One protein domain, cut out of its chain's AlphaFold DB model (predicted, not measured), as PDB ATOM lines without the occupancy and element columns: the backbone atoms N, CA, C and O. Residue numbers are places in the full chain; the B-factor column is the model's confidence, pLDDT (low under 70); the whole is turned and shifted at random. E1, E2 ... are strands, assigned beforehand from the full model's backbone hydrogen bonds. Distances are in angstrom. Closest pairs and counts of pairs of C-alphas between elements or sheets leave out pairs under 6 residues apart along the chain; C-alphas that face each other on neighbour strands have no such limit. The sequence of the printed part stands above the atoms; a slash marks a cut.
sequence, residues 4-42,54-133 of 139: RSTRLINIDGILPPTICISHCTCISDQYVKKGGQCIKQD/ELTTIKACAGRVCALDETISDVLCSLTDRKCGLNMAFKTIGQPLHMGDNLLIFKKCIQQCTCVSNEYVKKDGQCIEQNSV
ATOM      1  N   ARG A   4     113.207 100.241 166.706       39.64
ATOM      2  CA  ARG A   4     112.730  99.305 167.727       39.64
ATOM      3  C   ARG A   4     111.441  99.852 168.350       39.64
ATOM      4  O   ARG A   4     111.471 100.915 168.962       39.64
ATOM      5  N   SER A   5     110.322  99.144 168.202       47.82
ATOM      6  CA  SER A   5     109.070  99.426 168.926       47.82
ATOM      7  C   SER A   5     108.841  98.351 169.990       47.82
ATOM      8  O   SER A   5     109.011  97.167 169.691       47.82
ATOM      9  N   THR A   6     108.489  98.765 171.212       42.48
ATOM     10  CA  THR A   6     108.376  97.898 172.400       42.48
ATOM     11  C   THR A   6     106.947  97.959 172.945       42.48
ATOM     12  O   THR A   6     106.449  99.050 173.218       42.48
ATOM     13  N   ARG A   7     106.287  96.806 173.120       50.94
ATOM     14  CA  ARG A   7     105.040  96.670 173.901       50.94
ATOM     15  C   ARG A   7     105.316  95.846 175.158       50.94
ATOM     16  O   ARG A   7     106.001  94.833 175.073       50.94
ATOM     17  N   LEU A   8     104.765  96.280 176.291       48.30
ATOM     18  CA  LEU A   8     104.784  95.548 177.560       48.30
ATOM     19  C   LEU A   8     103.547  94.646 177.633       48.30
ATOM     20  O   LEU A   8     102.429  95.124 177.448       48.30
ATOM     21  N   ILE A   9     103.755  93.359 177.900       57.55
ATOM     22  CA  ILE A   9     102.696  92.392 178.202       57.55
ATOM     23  C   ILE A   9     102.957  91.894 179.623       57.55
ATOM     24  O   ILE A   9     104.073  91.475 179.922       57.55
ATOM     25  N   ASN A  10     101.956  91.990 180.496       43.49
ATOM     26  CA  ASN A  10     102.032  91.505 181.871       43.49
ATOM     27  C   ASN A  10     101.437  90.094 181.889       43.49
ATOM     28  O   ASN A  10     100.250  89.939 181.606       43.49
ATOM     29  N   ILE A  11     102.267  89.086 182.149       57.00
ATOM     30  CA  ILE A  11     101.840  87.693 182.307       57.00
ATOM     31  C   ILE A  11     102.051  87.362 183.786       57.00
ATOM     32  O   ILE A  11     103.186  87.322 184.247       57.00
ATOM     33  N   ASP A  12     100.944  87.245 184.513       50.46
ATOM     34  CA  ASP A  12     100.783  86.573 185.806       50.46
ATOM     35  C   ASP A  12     101.851  86.809 186.903       50.46
ATOM     36  O   ASP A  12     102.841  86.098 187.035       50.46
ATOM     37  N   GLY A  13     101.562  87.769 187.791       47.81
ATOM     38  CA  GLY A  13     101.573  87.582 189.255       47.81
ATOM     39  C   GLY A  13     102.883  87.394 190.040       47.81
ATOM     40  O   GLY A  13     102.855  87.578 191.255       47.81
ATOM     41  N   ILE A  14     104.019  87.071 189.424       52.37
ATOM     42  CA  ILE A  14     105.319  86.894 190.102       52.37
ATOM     43  C   ILE A  14     106.369  87.550 189.215       52.37
ATOM     44  O   ILE A  14     106.715  86.956 188.207       52.37
ATOM     45  N   LEU A  15     106.813  88.770 189.558       43.27
ATOM     46  CA  LEU A  15     107.664  89.669 188.749       43.27
ATOM     47  C   LEU A  15     108.595  88.912 187.759       43.27
ATOM     48  O   LEU A  15     109.722  88.565 188.123       43.27
ATOM     49  N   PRO A  16     108.156  88.620 186.516       50.72
ATOM     50  CA  PRO A  16     108.982  87.902 185.558       50.72
ATOM     51  C   PRO A  16     109.976  88.897 184.951       50.72
ATOM     52  O   PRO A  16     109.696  90.104 184.926       50.72
ATOM     53  N   PRO A  17     111.134  88.443 184.433       53.62
ATOM     54  CA  PRO A  17     112.061  89.331 183.740       53.62
ATOM     55  C   PRO A  17     111.303  90.108 182.663       53.62
ATOM     56  O   PRO A  17     110.502  89.536 181.927       53.62
ATOM     57  N   THR A  18     111.523  91.419 182.579       63.03
ATOM     58  CA  THR A  18     110.886  92.263 181.565       63.03
ATOM     59  C   THR A  18     111.249  91.740 180.173       63.03
ATOM     60  O   THR A  18     112.363  91.952 179.691       63.03
ATOM     61  N   ILE A  19     110.328  91.026 179.519       64.35
ATOM     62  CA  ILE A  19     110.544  90.512 178.165       64.35
ATOM     63  C   ILE A  19     110.276  91.651 177.181       64.35
ATOM     64  O   ILE A  19     109.147  92.107 177.015       64.35
ATOM     65  N   CYS A  20     111.326  92.108 176.503       67.81
ATOM     66  CA  CYS A  20     111.225  93.120 175.456       67.81
ATOM     67  C   CYS A  20     111.087  92.452 174.083       67.81
ATOM     68  O   CYS A  20     112.082  92.031 173.491       67.81
ATOM     69  N   ILE A  21     109.873  92.418 173.530       64.21
ATOM     70  CA  ILE A  21     109.661  92.008 172.137       64.21
ATOM     71  C   ILE A  21     109.863  93.224 171.234       64.21
ATOM     72  O   ILE A  21     109.193  94.245 171.372       64.21
ATOM     73  N   SER A  22     110.817  93.113 170.312       69.98
ATOM     74  CA  SER A  22     111.130  94.154 169.333       69.98
ATOM     75  C   SER A  22     110.539  93.792 167.978       69.98
ATOM     76  O   SER A  22     110.866  92.743 167.428       69.98
ATOM     77  N   HIS A  23     109.716  94.673 167.410       75.97
ATOM     78  CA  HIS A  23     109.219  94.508 166.042       75.97
ATOM     79  C   HIS A  23     110.030  95.357 165.061       75.97
ATOM     80  O   HIS A  23     110.215  96.552 165.282       75.97
ATOM     81  N   CYS A  24     110.470  94.749 163.957       78.18
ATOM     82  CA  CYS A  24     111.095  95.463 162.844       78.18
ATOM     83  C   CYS A  24     110.028  96.040 161.904       78.18
ATOM     84  O   CYS A  24     109.257  95.289 161.290       78.18
ATOM     85  N   THR A  25     110.034  97.362 161.754       85.93
ATOM     86  CA  THR A  25     109.247  98.118 160.769       85.93
ATOM     87  C   THR A  25     110.153  98.701 159.684       85.93
ATOM     88  O   THR A  25     111.380  98.703 159.815       85.93
ATOM     89  N   CYS A  26     109.557  99.194 158.597       87.29
ATOM     90  CA  CYS A  26     110.315  99.895 157.567       87.29
ATOM     91  C   CYS A  26     110.792 101.273 158.045       87.29
ATOM     92  O   CYS A  26     110.238 101.839 158.986       87.29
ATOM     93  N   ILE A  27     111.858 101.774 157.412       84.08
ATOM     94  CA  ILE A  27     112.567 102.999 157.821       84.08
ATOM     95  C   ILE A  27     111.705 104.262 157.696       84.08
ATOM     96  O   ILE A  27     111.887 105.210 158.450       84.08
ATOM     97  N   SER A  28     110.768 104.265 156.751       80.71
ATOM     98  CA  SER A  28     109.791 105.323 156.541       80.71
ATOM     99  C   SER A  28     108.544 104.756 155.867       80.71
ATOM    100  O   SER A  28     108.538 103.616 155.390       80.71
ATOM    101  N   ASP A  29     107.500 105.573 155.818       82.29
ATOM    102  CA  ASP A  29     106.243 105.343 155.100       82.29
ATOM    103  C   ASP A  29     106.418 105.129 153.582       82.29
ATOM    104  O   ASP A  29     105.558 104.536 152.937       82.29
ATOM    105  N   GLN A  30     107.562 105.529 153.019       82.65
ATOM    106  CA  GLN A  30     107.932 105.296 151.614       82.65
ATOM    107  C   GLN A  30     108.200 103.816 151.283       82.65
ATOM    108  O   GLN A  30     108.359 103.456 150.112       82.65
ATOM    109  N   TYR A  31     108.285 102.951 152.296       85.19
ATOM    110  CA  TYR A  31     108.610 101.538 152.154       85.19
ATOM    111  C   TYR A  31     107.500 100.660 152.728       85.19
ATOM    112  O   TYR A  31     107.017 100.882 153.837       85.19
ATOM    113  N   VAL A  32     107.156  99.595 152.007       88.42
ATOM    114  CA  VAL A  32     106.159  98.605 152.435       88.42
ATOM    115  C   VAL A  32     106.828  97.268 152.668       88.42
ATOM    116  O   VAL A  32     107.643  96.817 151.864       88.42
ATOM    117  N   LYS A  33     106.447  96.605 153.760       86.97
ATOM    118  CA  LYS A  33     106.909  95.254 154.059       86.97
ATOM    119  C   LYS A  33     106.226  94.252 153.121       86.97
ATOM    120  O   LYS A  33     105.035  93.990 153.264       86.97
ATOM    121  N   LYS A  34     106.981  93.678 152.187       87.49
ATOM    122  CA  LYS A  34     106.561  92.595 151.284       87.49
ATOM    123  C   LYS A  34     107.592  91.469 151.357       87.49
ATOM    124  O   LYS A  34     108.785  91.720 151.236       87.49
ATOM    125  N   GLY A  35     107.149  90.239 151.621       85.30
ATOM    126  CA  GLY A  35     108.050  89.079 151.718       85.30
ATOM    127  C   GLY A  35     109.146  89.215 152.788       85.30
ATOM    128  O   GLY A  35     110.255  88.733 152.601       85.30
ATOM    129  N   GLY A  36     108.877  89.939 153.882       83.72
ATOM    130  CA  GLY A  36     109.871  90.208 154.929       83.72
ATOM    131  C   GLY A  36     110.869  91.329 154.610       83.72
ATOM    132  O   GLY A  36     111.610  91.736 155.501       83.72
ATOM    133  N   GLN A  37     110.845  91.886 153.399       87.56
ATOM    134  CA  GLN A  37     111.706  92.988 152.970       87.56
ATOM    135  C   GLN A  37     110.917  94.295 152.877       87.56
ATOM    136  O   GLN A  37     109.709  94.294 152.652       87.56
ATOM    137  N   CYS A  38     111.599  95.422 153.052       88.32
ATOM    138  CA  CYS A  38     111.017  96.745 152.859       88.32
ATOM    139  C   CYS A  38     111.255  97.190 151.418       88.32
ATOM    140  O   CYS A  38     112.379  97.530 151.056       88.32
ATOM    141  N   ILE A  39     110.200  97.176 150.610       89.68
ATOM    142  CA  ILE A  39     110.248  97.541 149.194       89.68
ATOM    143  C   ILE A  39     109.755  98.978 149.052       89.68
ATOM    144  O   ILE A  39     108.717  99.338 149.610       89.68
ATOM    145  N   LYS A  40     110.518  99.802 148.333       87.33
ATOM    146  CA  LYS A  40     110.157 101.190 148.034       87.33
ATOM    147  C   LYS A  40     108.894 101.206 147.168       87.33
ATOM    148  O   LYS A  40     108.811 100.446 146.207       87.33
ATOM    149  N   GLN A  41     107.909 102.034 147.509       80.64
ATOM    150  CA  GLN A  41     106.755 102.229 146.630       80.64
ATOM    151  C   GLN A  41     107.167 103.101 145.433       80.64
ATOM    152  O   GLN A  41     107.557 104.257 145.618       80.64
ATOM    153  N   ASP A  42     107.062 102.568 144.215       67.34
ATOM    154  CA  ASP A  42     107.128 103.368 142.990       67.34
ATOM    155  C   ASP A  42     105.869 104.243 142.922       67.34
ATOM    156  O   ASP A  42     104.771 103.748 142.683       67.34
ATOM    157  N   GLU A  54     111.041 118.167 163.476       47.61
ATOM    158  CA  GLU A  54     110.456 117.487 164.618       47.61
ATOM    159  C   GLU A  54     111.396 116.320 164.911       47.61
ATOM    160  O   GLU A  54     111.062 115.141 164.889       47.61
ATOM    161  N   LEU A  55     112.659 116.669 165.119       53.74
ATOM    162  CA  LEU A  55     113.397 116.316 166.303       53.74
ATOM    163  C   LEU A  55     112.458 115.731 167.350       53.74
ATOM    164  O   LEU A  55     111.791 116.457 168.089       53.74
ATOM    165  N   THR A  56     112.345 114.412 167.292       63.97
ATOM    166  CA  THR A  56     111.338 113.616 167.973       63.97
ATOM    167  C   THR A  56     111.450 113.873 169.464       63.97
ATOM    168  O   THR A  56     112.264 113.279 170.169       63.97
ATOM    169  N   THR A  57     110.669 114.842 169.934       68.66
ATOM    170  CA  THR A  57     110.718 115.271 171.322       68.66
ATOM    171  C   THR A  57     110.153 114.132 172.144       68.66
ATOM    172  O   THR A  57     109.039 113.658 171.901       68.66
ATOM    173  N   ILE A  58     110.958 113.633 173.075       79.26
ATOM    174  CA  ILE A  58     110.629 112.401 173.780       79.26
ATOM    175  C   ILE A  58     109.494 112.679 174.755       79.26
ATOM    176  O   ILE A  58     109.594 113.537 175.630       79.26
ATOM    177  N   LYS A  59     108.422 111.898 174.628       87.42
ATOM    178  CA  LYS A  59     107.257 111.953 175.509       87.42
ATOM    179  C   LYS A  59     107.472 111.133 176.790       87.42
ATOM    180  O   LYS A  59     106.736 110.187 177.059       87.42
ATOM    181  N   ALA A  60     108.534 111.439 177.539       88.46
ATOM    182  CA  ALA A  60     108.934 110.660 178.718       88.46
ATOM    183  C   ALA A  60     108.114 110.988 179.978       88.46
ATOM    184  O   ALA A  60     108.051 110.177 180.899       88.46
ATOM    185  N   CYS A  61     107.461 112.149 180.023       90.06
ATOM    186  CA  CYS A  61     106.690 112.585 181.180       90.06
ATOM    187  C   CYS A  61     105.243 112.127 181.029       90.06
ATOM    188  O   CYS A  61     104.434 112.832 180.444       90.06
ATOM    189  N   ALA A  62     104.923 110.912 181.484       89.17
ATOM    190  CA  ALA A  62     103.570 110.342 181.400       89.17
ATOM    191  C   ALA A  62     102.951 110.396 179.981       89.17
ATOM    192  O   ALA A  62     101.765 110.669 179.811       89.17
ATOM    193  N   GLY A  63     103.763 110.172 178.940       86.73
ATOM    194  CA  GLY A  63     103.294 110.187 177.552       86.73
ATOM    195  C   GLY A  63     103.104 111.581 176.944       86.73
ATOM    196  O   GLY A  63     102.621 111.679 175.815       86.73
ATOM    197  N   ARG A  64     103.533 112.654 177.619       91.03
ATOM    198  CA  ARG A  64     103.650 114.010 177.056       91.03
ATOM    199  C   ARG A  64     105.101 114.490 177.036       91.03
ATOM    200  O   ARG A  64     105.992 113.888 177.636       91.03
ATOM    201  N   VAL A  65     105.314 115.592 176.323       89.45
ATOM    202  CA  VAL A  65     106.549 116.377 176.396       89.45
ATOM    203  C   VAL A  65     106.743 116.846 177.841       89.45
ATOM    204  O   VAL A  65     105.774 117.206 178.521       89.45
ATOM    205  N   CYS A  66     107.977 116.773 178.325       93.42
ATOM    206  CA  CYS A  66     108.309 117.192 179.680       93.42
ATOM    207  C   CYS A  66     108.306 118.714 179.784       93.42
ATOM    208  O   CYS A  66     108.745 119.400 178.862       93.42
ATOM    209  N   ALA A  67     107.801 119.239 180.897       94.68
ATOM    210  CA  ALA A  67     107.890 120.663 181.176       94.68
ATOM    211  C   ALA A  67     109.320 121.036 181.593       94.68
ATOM    212  O   ALA A  67     110.103 120.185 182.028       94.68
ATOM    213  N   LEU A  68     109.650 122.323 181.480       96.03
ATOM    214  CA  LEU A  68     110.900 122.850 182.011       96.03
ATOM    215  C   LEU A  68     111.015 122.526 183.506       96.03
ATOM    216  O   LEU A  68     110.073 122.725 184.269       96.03
ATOM    217  N   ASP A  69     112.183 122.033 183.898       96.36
ATOM    218  CA  ASP A  69     112.558 121.609 185.247       96.36
ATOM    219  C   ASP A  69     111.830 120.383 185.799       96.36
ATOM    220  O   ASP A  69     112.106 119.960 186.925       96.36
ATOM    221  N   GLU A  70     110.998 119.733 184.985       96.25
ATOM    222  CA  GLU A  70     110.387 118.462 185.341       96.25
ATOM    223  C   GLU A  70     111.434 117.345 185.409       96.25
ATOM    224  O   GLU A  70     112.295 117.198 184.533       96.25
ATOM    225  N   THR A  71     111.349 116.546 186.470       95.78
ATOM    226  CA  THR A  71     112.276 115.451 186.746       95.78
ATOM    227  C   THR A  71     111.643 114.098 186.475       95.78
ATOM    228  O   THR A  71     110.503 113.850 186.863       95.78
ATOM    229  N   ILE A  72     112.420 113.187 185.899       94.67
ATOM    230  CA  ILE A  72     112.032 111.799 185.656       94.67
ATOM    231  C   ILE A  72     113.059 110.833 186.243       94.67
ATOM    232  O   ILE A  72     114.238 111.152 186.396       94.67
ATOM    233  N   SER A  73     112.605 109.615 186.524       92.71
ATOM    234  CA  SER A  73     113.470 108.473 186.809       92.71
ATOM    235  C   SER A  73     113.707 107.703 185.516       92.71
ATOM    236  O   SER A  73     112.760 107.162 184.949       92.71
ATOM    237  N   ASP A  74     114.960 107.593 185.091       91.46
ATOM    238  CA  ASP A  74     115.344 106.883 183.873       91.46
ATOM    239  C   ASP A  74     116.256 105.702 184.189       91.46
ATOM    240  O   ASP A  74     117.363 105.849 184.722       91.46
ATOM    241  N   VAL A  75     115.772 104.513 183.849       87.44
ATOM    242  CA  VAL A  75     116.532 103.277 183.986       87.44
ATOM    243  C   VAL A  75     117.498 103.189 182.804       87.44
ATOM    244  O   VAL A  75     117.129 103.364 181.648       87.44
ATOM    245  N   LEU A  76     118.763 102.927 183.107       88.64
ATOM    246  CA  LEU A  76     119.930 102.968 182.219       88.64
ATOM    247  C   LEU A  76     120.367 104.365 181.765       88.64
ATOM    248  O   LEU A  76     121.338 104.465 181.020       88.64
ATOM    249  N   CYS A  77     119.715 105.438 182.231       91.65
ATOM    250  CA  CYS A  77     120.077 106.821 181.878       91.65
ATOM    251  C   CYS A  77     120.091 107.071 180.358       91.65
ATOM    252  O   CYS A  77     120.886 107.853 179.839       91.65
ATOM    253  N   SER A  78     119.221 106.366 179.632       91.68
ATOM    254  CA  SER A  78     119.162 106.352 178.168       91.68
ATOM    255  C   SER A  78     118.727 107.687 177.556       91.68
ATOM    256  O   SER A  78     118.876 107.891 176.345       91.68
ATOM    257  N   LEU A  79     118.145 108.577 178.360       93.44
ATOM    258  CA  LEU A  79     117.614 109.864 177.932       93.44
ATOM    259  C   LEU A  79     118.602 111.020 178.101       93.44
ATOM    260  O   LEU A  79     118.279 112.110 177.643       93.44
ATOM    261  N   THR A  80     119.788 110.807 178.680       93.15
ATOM    262  CA  THR A  80     120.782 111.880 178.868       93.15
ATOM    263  C   THR A  80     121.081 112.571 177.536       93.15
ATOM    264  O   THR A  80     121.262 111.911 176.513       93.15
ATOM    265  N   ASP A  81     121.056 113.906 177.546       93.78
ATOM    266  CA  ASP A  81     121.241 114.799 176.393       93.78
ATOM    267  C   ASP A  81     120.203 114.662 175.269       93.78
ATOM    268  O   ASP A  81     120.256 115.381 174.266       93.78
ATOM    269  N   ARG A  82     119.196 113.799 175.436       94.17
ATOM    270  CA  ARG A  82     118.074 113.738 174.507       94.17
ATOM    271  C   ARG A  82     117.119 114.890 174.748       94.17
ATOM    272  O   ARG A  82     116.920 115.351 175.872       94.17
ATOM    273  N   LYS A  83     116.486 115.334 173.670       94.24
ATOM    274  CA  LYS A  83     115.605 116.492 173.718       94.24
ATOM    275  C   LYS A  83     114.269 116.159 174.360       94.24
ATOM    276  O   LYS A  83     113.620 115.164 174.026       94.24
ATOM    277  N   CYS A  84     113.878 117.033 175.271       94.26
ATOM    278  CA  CYS A  84     112.665 116.926 176.070       94.26
ATOM    279  C   CYS A  84     111.718 118.112 175.851       94.26
ATOM    280  O   CYS A  84     110.638 118.118 176.424       94.26
ATOM    281  N   GLY A  85     112.104 119.071 175.000       91.70
ATOM    282  CA  GLY A  85     111.332 120.249 174.612       91.70
ATOM    283  C   GLY A  85     112.118 121.139 173.641       91.70
ATOM    284  O   GLY A  85     113.252 120.821 173.263       91.70
ATOM    285  N   LEU A  86     111.530 122.269 173.241       91.47
ATOM    286  CA  LEU A  86     112.211 123.271 172.417       91.47
ATOM    287  C   LEU A  86     113.344 123.921 173.221       91.47
ATOM    288  O   LEU A  86     113.106 124.457 174.299       91.47
ATOM    289  N   ASN A  87     114.572 123.859 172.698       93.95
ATOM    290  CA  ASN A  87     115.794 124.314 173.381       93.95
ATOM    291  C   ASN A  87     116.038 123.637 174.746       93.95
ATOM    292  O   ASN A  87     116.767 124.169 175.584       93.95
ATOM    293  N   MET A  88     115.449 122.455 174.966       94.92
ATOM    294  CA  MET A  88     115.560 121.699 176.213       94.92
ATOM    295  C   MET A  88     116.083 120.281 175.975       94.92
ATOM    296  O   MET A  88     115.734 119.623 174.988       94.92
ATOM    297  N   ALA A  89     116.877 119.779 176.916       95.91
ATOM    298  CA  ALA A  89     117.373 118.410 176.945       95.91
ATOM    299  C   ALA A  89     117.394 117.854 178.373       95.91
ATOM    300  O   ALA A  89     117.455 118.601 179.351       95.91
ATOM    301  N   PHE A  90     117.352 116.530 178.496       96.42
ATOM    302  CA  PHE A  90     117.527 115.880 179.787       96.42
ATOM    303  C   PHE A  90     118.974 115.982 180.260       96.42
ATOM    304  O   PHE A  90     119.908 115.635 179.534       96.42
ATOM    305  N   LYS A  91     119.150 116.385 181.514       96.01
ATOM    306  CA  LYS A  91     120.429 116.361 182.225       96.01
ATOM    307  C   LYS A  91     120.295 115.502 183.470       96.01
ATOM    308  O   LYS A  91     119.299 115.596 184.181       96.01
ATOM    309  N   THR A  92     121.288 114.659 183.734       95.23
ATOM    310  CA  THR A  92     121.319 113.861 184.964       95.23
ATOM    311  C   THR A  92     121.585 114.771 186.155       95.23
ATOM    312  O   THR A  92     122.582 115.492 186.173       95.23
ATOM    313  N   ILE A  93     120.687 114.734 187.141       93.16
ATOM    314  CA  ILE A  93     120.835 115.457 188.399       93.16
ATOM    315  C   ILE A  93     121.329 114.480 189.471       93.16
ATOM    316  O   ILE A  93     120.625 113.561 189.884       93.16
ATOM    317  N   GLY A  94     122.579 114.665 189.896       89.67
ATOM    318  CA  GLY A  94     123.227 113.832 190.909       89.67
ATOM    319  C   GLY A  94     123.910 112.575 190.368       89.67
ATOM    320  O   GLY A  94     124.054 112.368 189.162       89.67
ATOM    321  N   GLN A  95     124.392 111.747 191.295       87.48
ATOM    322  CA  GLN A  95     125.055 110.498 190.947       87.48
ATOM    323  C   GLN A  95     124.026 109.420 190.582       87.48
ATOM    324  O   GLN A  95     122.971 109.326 191.214       87.48
ATOM    325  N   PRO A  96     124.322 108.585 189.579       83.35
ATOM    326  CA  PRO A  96     123.473 107.458 189.253       83.35
ATOM    327  C   PRO A  96     123.395 106.450 190.399       83.35
ATOM    328  O   PRO A  96     124.409 106.088 190.991       83.35
ATOM    329  N   LEU A  97     122.195 105.947 190.658       83.28
ATOM    330  CA  LEU A  97     121.970 104.879 191.619       83.28
ATOM    331  C   LEU A  97     122.203 103.537 190.927       83.28
ATOM    332  O   LEU A  97     121.601 103.259 189.892       83.28
ATOM    333  N   HIS A  98     123.058 102.700 191.495       81.23
ATOM    334  CA  HIS A  98     123.221 101.322 191.048       81.23
ATOM    335  C   HIS A  98     122.215 100.457 191.804       81.23
ATOM    336  O   HIS A  98     122.213 100.439 193.032       81.23
ATOM    337  N   MET A  99     121.321  99.797 191.075       72.15
ATOM    338  CA  MET A  99     120.267  98.955 191.639       72.15
ATOM    339  C   MET A  99     120.310  97.577 190.997       72.15
ATOM    340  O   MET A  99     120.474  97.471 189.782       72.15
ATOM    341  N   GLY A 100     120.113  96.544 191.808       71.88
ATOM    342  CA  GLY A 100     120.028  95.159 191.364       71.88
ATOM    343  C   GLY A 100     120.824  94.209 192.248       71.88
ATOM    344  O   GLY A 100     121.624  94.641 193.076       71.88
ATOM    345  N   ASP A 101     120.591  92.920 192.039       70.56
ATOM    346  CA  ASP A 101     121.345  91.847 192.682       70.56
ATOM    347  C   ASP A 101     122.560  91.466 191.826       70.56
ATOM    348  O   ASP A 101     122.678  91.898 190.676       70.56
ATOM    349  N   ASN A 102     123.456  90.628 192.363       65.07
ATOM    350  CA  ASN A 102     124.756  90.257 191.770       65.07
ATOM    351  C   ASN A 102     124.731  89.883 190.274       65.07
ATOM    352  O   ASN A 102     125.766  89.950 189.617       65.07
ATOM    353  N   LEU A 103     123.580  89.476 189.730       69.94
ATOM    354  CA  LEU A 103     123.444  89.072 188.334       69.94
ATOM    355  C   LEU A 103     123.040  90.212 187.380       69.94
ATOM    356  O   LEU A 103     123.293  90.106 186.183       69.94
ATOM    357  N   LEU A 104     122.407  91.286 187.868       67.85
ATOM    358  CA  LEU A 104     121.805  92.331 187.033       67.85
ATOM    359  C   LEU A 104     121.871  93.705 187.717       67.85
ATOM    360  O   LEU A 104     120.885  94.179 188.276       67.85
ATOM    361  N   ILE A 105     123.030  94.364 187.641       78.70
ATOM    362  CA  ILE A 105     123.206  95.743 188.116       78.70
ATOM    363  C   ILE A 105     122.776  96.711 187.013       78.70
ATOM    364  O   ILE A 105     123.410  96.801 185.959       78.70
ATOM    365  N   PHE A 106     121.739  97.497 187.279       81.88
ATOM    366  CA  PHE A 106     121.298  98.571 186.403       81.88
ATOM    367  C   PHE A 106     121.567  99.930 187.033       81.88
ATOM    368  O   PHE A 106     121.464 100.134 188.241       81.88
ATOM    369  N   LYS A 107     121.891 100.891 186.175       87.90
ATOM    370  CA  LYS A 107     122.074 102.283 186.563       87.90
ATOM    371  C   LYS A 107     120.731 103.003 186.473       87.90
ATOM    372  O   LYS A 107     120.093 102.947 185.431       87.90
ATOM    373  N   LYS A 108     120.297 103.693 187.517       88.13
ATOM    374  CA  LYS A 108     119.110 104.554 187.518       88.13
ATOM    375  C   LYS A 108     119.555 105.998 187.701       88.13
ATOM    376  O   LYS A 108     120.218 106.324 188.681       88.13
ATOM    377  N   CYS A 109     119.187 106.858 186.761       92.78
ATOM    378  CA  CYS A 109     119.432 108.291 186.860       92.78
ATOM    379  C   CYS A 109     118.140 109.021 187.189       92.78
ATOM    380  O   CYS A 109     117.080 108.706 186.647       92.78
ATOM    381  N   ILE A 110     118.247 110.037 188.034       94.67
ATOM    382  CA  ILE A 110     117.251 111.099 188.062       94.67
ATOM    383  C   ILE A 110     117.692 112.129 187.032       94.67
ATOM    384  O   ILE A 110     118.848 112.551 187.026       94.67
ATOM    385  N   GLN A 111     116.800 112.488 186.120       95.29
ATOM    386  CA  GLN A 111     117.102 113.436 185.056       95.29
ATOM    387  C   GLN A 111     116.083 114.553 185.036       95.29
ATOM    388  O   GLN A 111     114.895 114.307 185.199       95.29
ATOM    389  N   GLN A 112     116.556 115.767 184.798       97.25
ATOM    390  CA  GLN A 112     115.740 116.962 184.690       97.25
ATOM    391  C   GLN A 112     115.706 117.442 183.242       97.25
ATOM    392  O   GLN A 112     116.751 117.515 182.593       97.25
ATOM    393  N   CYS A 113     114.522 117.786 182.741       96.85
ATOM    394  CA  CYS A 113     114.389 118.498 181.476       96.85
ATOM    395  C   CYS A 113     114.785 119.965 181.680       96.85
ATOM    396  O   CYS A 113     114.101 120.702 182.384       96.85
ATOM    397  N   THR A 114     115.904 120.398 181.108       97.07
ATOM    398  CA  THR A 114     116.433 121.751 181.321       97.07
ATOM    399  C   THR A 114     116.988 122.341 180.030       97.07
ATOM    400  O   THR A 114     116.987 121.670 179.000       97.07
ATOM    401  N   CYS A 115     117.436 123.595 180.053       96.96
ATOM    402  CA  CYS A 115     117.980 124.239 178.860       96.96
ATOM    403  C   CYS A 115     119.186 123.472 178.303       96.96
ATOM    404  O   CYS A 115     120.036 122.982 179.047       96.96
ATOM    405  N   VAL A 116     119.232 123.329 176.975       95.42
ATOM    406  CA  VAL A 116     120.203 122.460 176.286       95.42
ATOM    407  C   VAL A 116     121.653 122.922 176.463       95.42
ATOM    408  O   VAL A 116     122.561 122.092 176.544       95.42
ATOM    409  N   SER A 117     121.861 124.233 176.552       94.59
ATOM    410  CA  SER A 117     123.152 124.881 176.756       94.59
ATOM    411  C   SER A 117     122.976 126.123 177.630       94.59
ATOM    412  O   SER A 117     121.860 126.603 177.842       94.59
ATOM    413  N   ASN A 118     124.097 126.669 178.098       92.59
ATOM    414  CA  ASN A 118     124.109 127.915 178.859       92.59
ATOM    415  C   ASN A 118     123.675 129.125 178.021       92.59
ATOM    416  O   ASN A 118     123.376 130.158 178.595       92.59
ATOM    417  N   GLU A 119     123.611 129.026 176.690       93.87
ATOM    418  CA  GLU A 119     123.170 130.111 175.797       93.87
ATOM    419  C   GLU A 119     121.665 130.388 175.905       93.87
ATOM    420  O   GLU A 119     121.190 131.430 175.456       93.87
ATOM    421  N   TYR A 120     120.912 129.479 176.529       94.95
ATOM    422  CA  TYR A 120     119.488 129.626 176.778       94.95
ATOM    423  C   TYR A 120     119.226 129.860 178.261       94.95
ATOM    424  O   TYR A 120     119.757 129.169 179.130       94.95
ATOM    425  N   VAL A 121     118.347 130.811 178.549       94.28
ATOM    426  CA  VAL A 121     117.883 131.125 179.895       94.28
ATOM    427  C   VAL A 121     116.442 130.693 180.081       94.28
ATOM    428  O   VAL A 121     115.609 130.779 179.175       94.28
ATOM    429  N   LYS A 122     116.156 130.234 181.297       94.54
ATOM    430  CA  LYS A 122     114.813 129.865 181.727       94.54
ATOM    431  C   LYS A 122     113.970 131.123 181.866       94.54
ATOM    432  O   LYS A 122     114.303 132.006 182.657       94.54
ATOM    433  N   LYS A 123     112.875 131.198 181.119       92.98
ATOM    434  CA  LYS A 123     111.931 132.312 181.183       92.98
ATOM    435  C   LYS A 123     110.545 131.838 180.759       92.98
ATOM    436  O   LYS A 123     110.410 131.169 179.743       92.98
ATOM    437  N   ASP A 124     109.535 132.156 181.568       90.58
ATOM    438  CA  ASP A 124     108.121 131.848 181.306       90.58
ATOM    439  C   ASP A 124     107.860 130.364 180.957       90.58
ATOM    440  O   ASP A 124     107.088 130.034 180.058       90.58
ATOM    441  N   GLY A 125     108.551 129.448 181.651       91.98
ATOM    442  CA  GLY A 125     108.447 127.999 181.421       91.98
ATOM    443  C   GLY A 125     109.163 127.489 180.163       91.98
ATOM    444  O   GLY A 125     108.993 126.328 179.794       91.98
ATOM    445  N   GLN A 126     109.961 128.330 179.503       93.00
ATOM    446  CA  GLN A 126     110.669 128.026 178.260       93.00
ATOM    447  C   GLN A 126     112.172 128.313 178.367       93.00
ATOM    448  O   GLN A 126     112.629 128.998 179.282       93.00
ATOM    449  N   CYS A 127     112.942 127.791 177.410       94.96
ATOM    450  CA  CYS A 127     114.360 128.098 177.234       94.96
ATOM    451  C   CYS A 127     114.528 129.055 176.052       94.96
ATOM    452  O   CYS A 127     114.341 128.674 174.893       94.96
ATOM    453  N   ILE A 128     114.851 130.308 176.365       93.23
ATOM    454  CA  ILE A 128     114.949 131.419 175.414       93.23
ATOM    455  C   ILE A 128     116.418 131.823 175.286       93.23
ATOM    456  O   ILE A 128     117.126 131.887 176.284       93.23
ATOM    457  N   GLU A 129     116.892 132.079 174.069       92.14
ATOM    458  CA  GLU A 129     118.282 132.475 173.832       92.14
ATOM    459  C   GLU A 129     118.598 133.794 174.554       92.14
ATOM    460  O   GLU A 129     117.831 134.755 174.459       92.14
ATOM    461  N   GLN A 130     119.733 133.872 175.249       85.81
ATOM    462  CA  GLN A 130     120.131 135.058 176.017       85.81
ATOM    463  C   GLN A 130     120.101 136.350 175.191       85.81
ATOM    464  O   GLN A 130     119.619 137.372 175.676       85.81
ATOM    465  N   ASN A 131     120.530 136.291 173.925       81.02
ATOM    466  CA  ASN A 131     120.561 137.443 173.017       81.02
ATOM    467  C   ASN A 131     119.168 138.005 172.693       81.02
ATOM    468  O   ASN A 131     119.037 139.162 172.302       81.02
ATOM    469  N   SER A 132     118.123 137.193 172.863       74.82
ATOM    470  CA  SER A 132     116.734 137.583 172.610       74.82
ATOM    471  C   SER A 132     116.017 138.125 173.852       74.82
ATOM    472  O   SER A 132     114.899 138.635 173.750       74.82
ATOM    473  N   VAL A 133     116.641 138.056 175.034       63.67
ATOM    474  CA  VAL A 133     116.075 138.632 176.256       63.67
ATOM    475  C   VAL A 133     116.429 140.121 176.308       63.67
ATOM    476  O   VAL A 133     117.604 140.453 176.461       63.67
TER     477      VAL A 133
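AT A GLANCE: This is residues 4 to 42 and 54 to 133 of the 139 residues of an uncharacterized protein of Dracunculus medinensis (UniProt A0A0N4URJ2). The model falls into two separate lobes: a larger one, residues 54 to 133, built on the long strand E9 in a strongly twisted sheet with the small hairpin E10 and E11 beyond the end of E9, and a thin one, residues 4 to 42, with E1 and E2 at one place and the hairpin E3 and E4 at another. Residues 11 to 17 stick out from the thin lobe. The printed part has 119 residues and is all strand, E1 to E11 in chain order with no named helix, though under half of the residues, 50, are in named strands. The largest sheet, E5 to E9, is branched, and its neighbour pairs are antiparallel. The whole is loose, with a radius of gyration of the C-alphas of 19.1 A, and flat, spanning 56 by 52 by 21 A.

IN THESE COORDINATES: Find C-alpha 106 at (121.298, 98.571, 186.403); from there E9, residues 106 to 115, runs 27.0 A to C-alpha 115 at (117.980, 124.239, 178.860). In the same sheet look for E5, residues 71 to 75, 13.2 A long; E7, residues 88 to 92, 13.1 A; E6, residues 83 to 85; and E8, residues 97 to 99. Further on come E10, residues 120 to 123, and E11, residues 126 to 129. Before the cut, E1, residues 4 to 7, begins at C-alpha 4, (112.730, 99.305, 167.727); E2 is residues 21 to 24, E3 residues 31 to 34 and E4 residues 37 to 40.

HOW THE PARTS SIT: Start at E9, whose pairing is staggered: E5 lies on one side, E7 and E8 on the other side. Look for N 72 and O 111 at 2.8 A between E5 and E9, N 91 and O 112 at 2.9 A between E7 and E9, and N 108 and O 97 at 2.7 A in the hairpin E8 and E9. E6 and E7 form a hairpin, with N 84 and O 88 at 3.2 A. In the hairpin E10 and E11, N 121 and O 128 are 2.8 A apart; the closest C-alphas of E9 and E11, Cys 115 and Cys 127, are 5.5 A apart. In the hairpin E3 and E4, N 34 and O 37 are 2.8 A apart. E1 and E2 meet only at a point, C-alphas 4 and 22 facing each other at 5.6 A. E2 and E9 are apart, for instance, and so are E4 and E5.

THE WHOLE: The farthest C-alphas, Asp 12 and Asn 131, are 56.1 A apart. Residues 43 to 53 are not printed; C-alphas 42 and 54 are 26.0 A apart across this cut. The link E1 to E2 is long. Residues 54 to 70 hold no named element. The mean pLDDT of the printed part is 81.6; look for values under 70 at residues 4 to 22, 42, 54 to 57, 102 to 104 and 133.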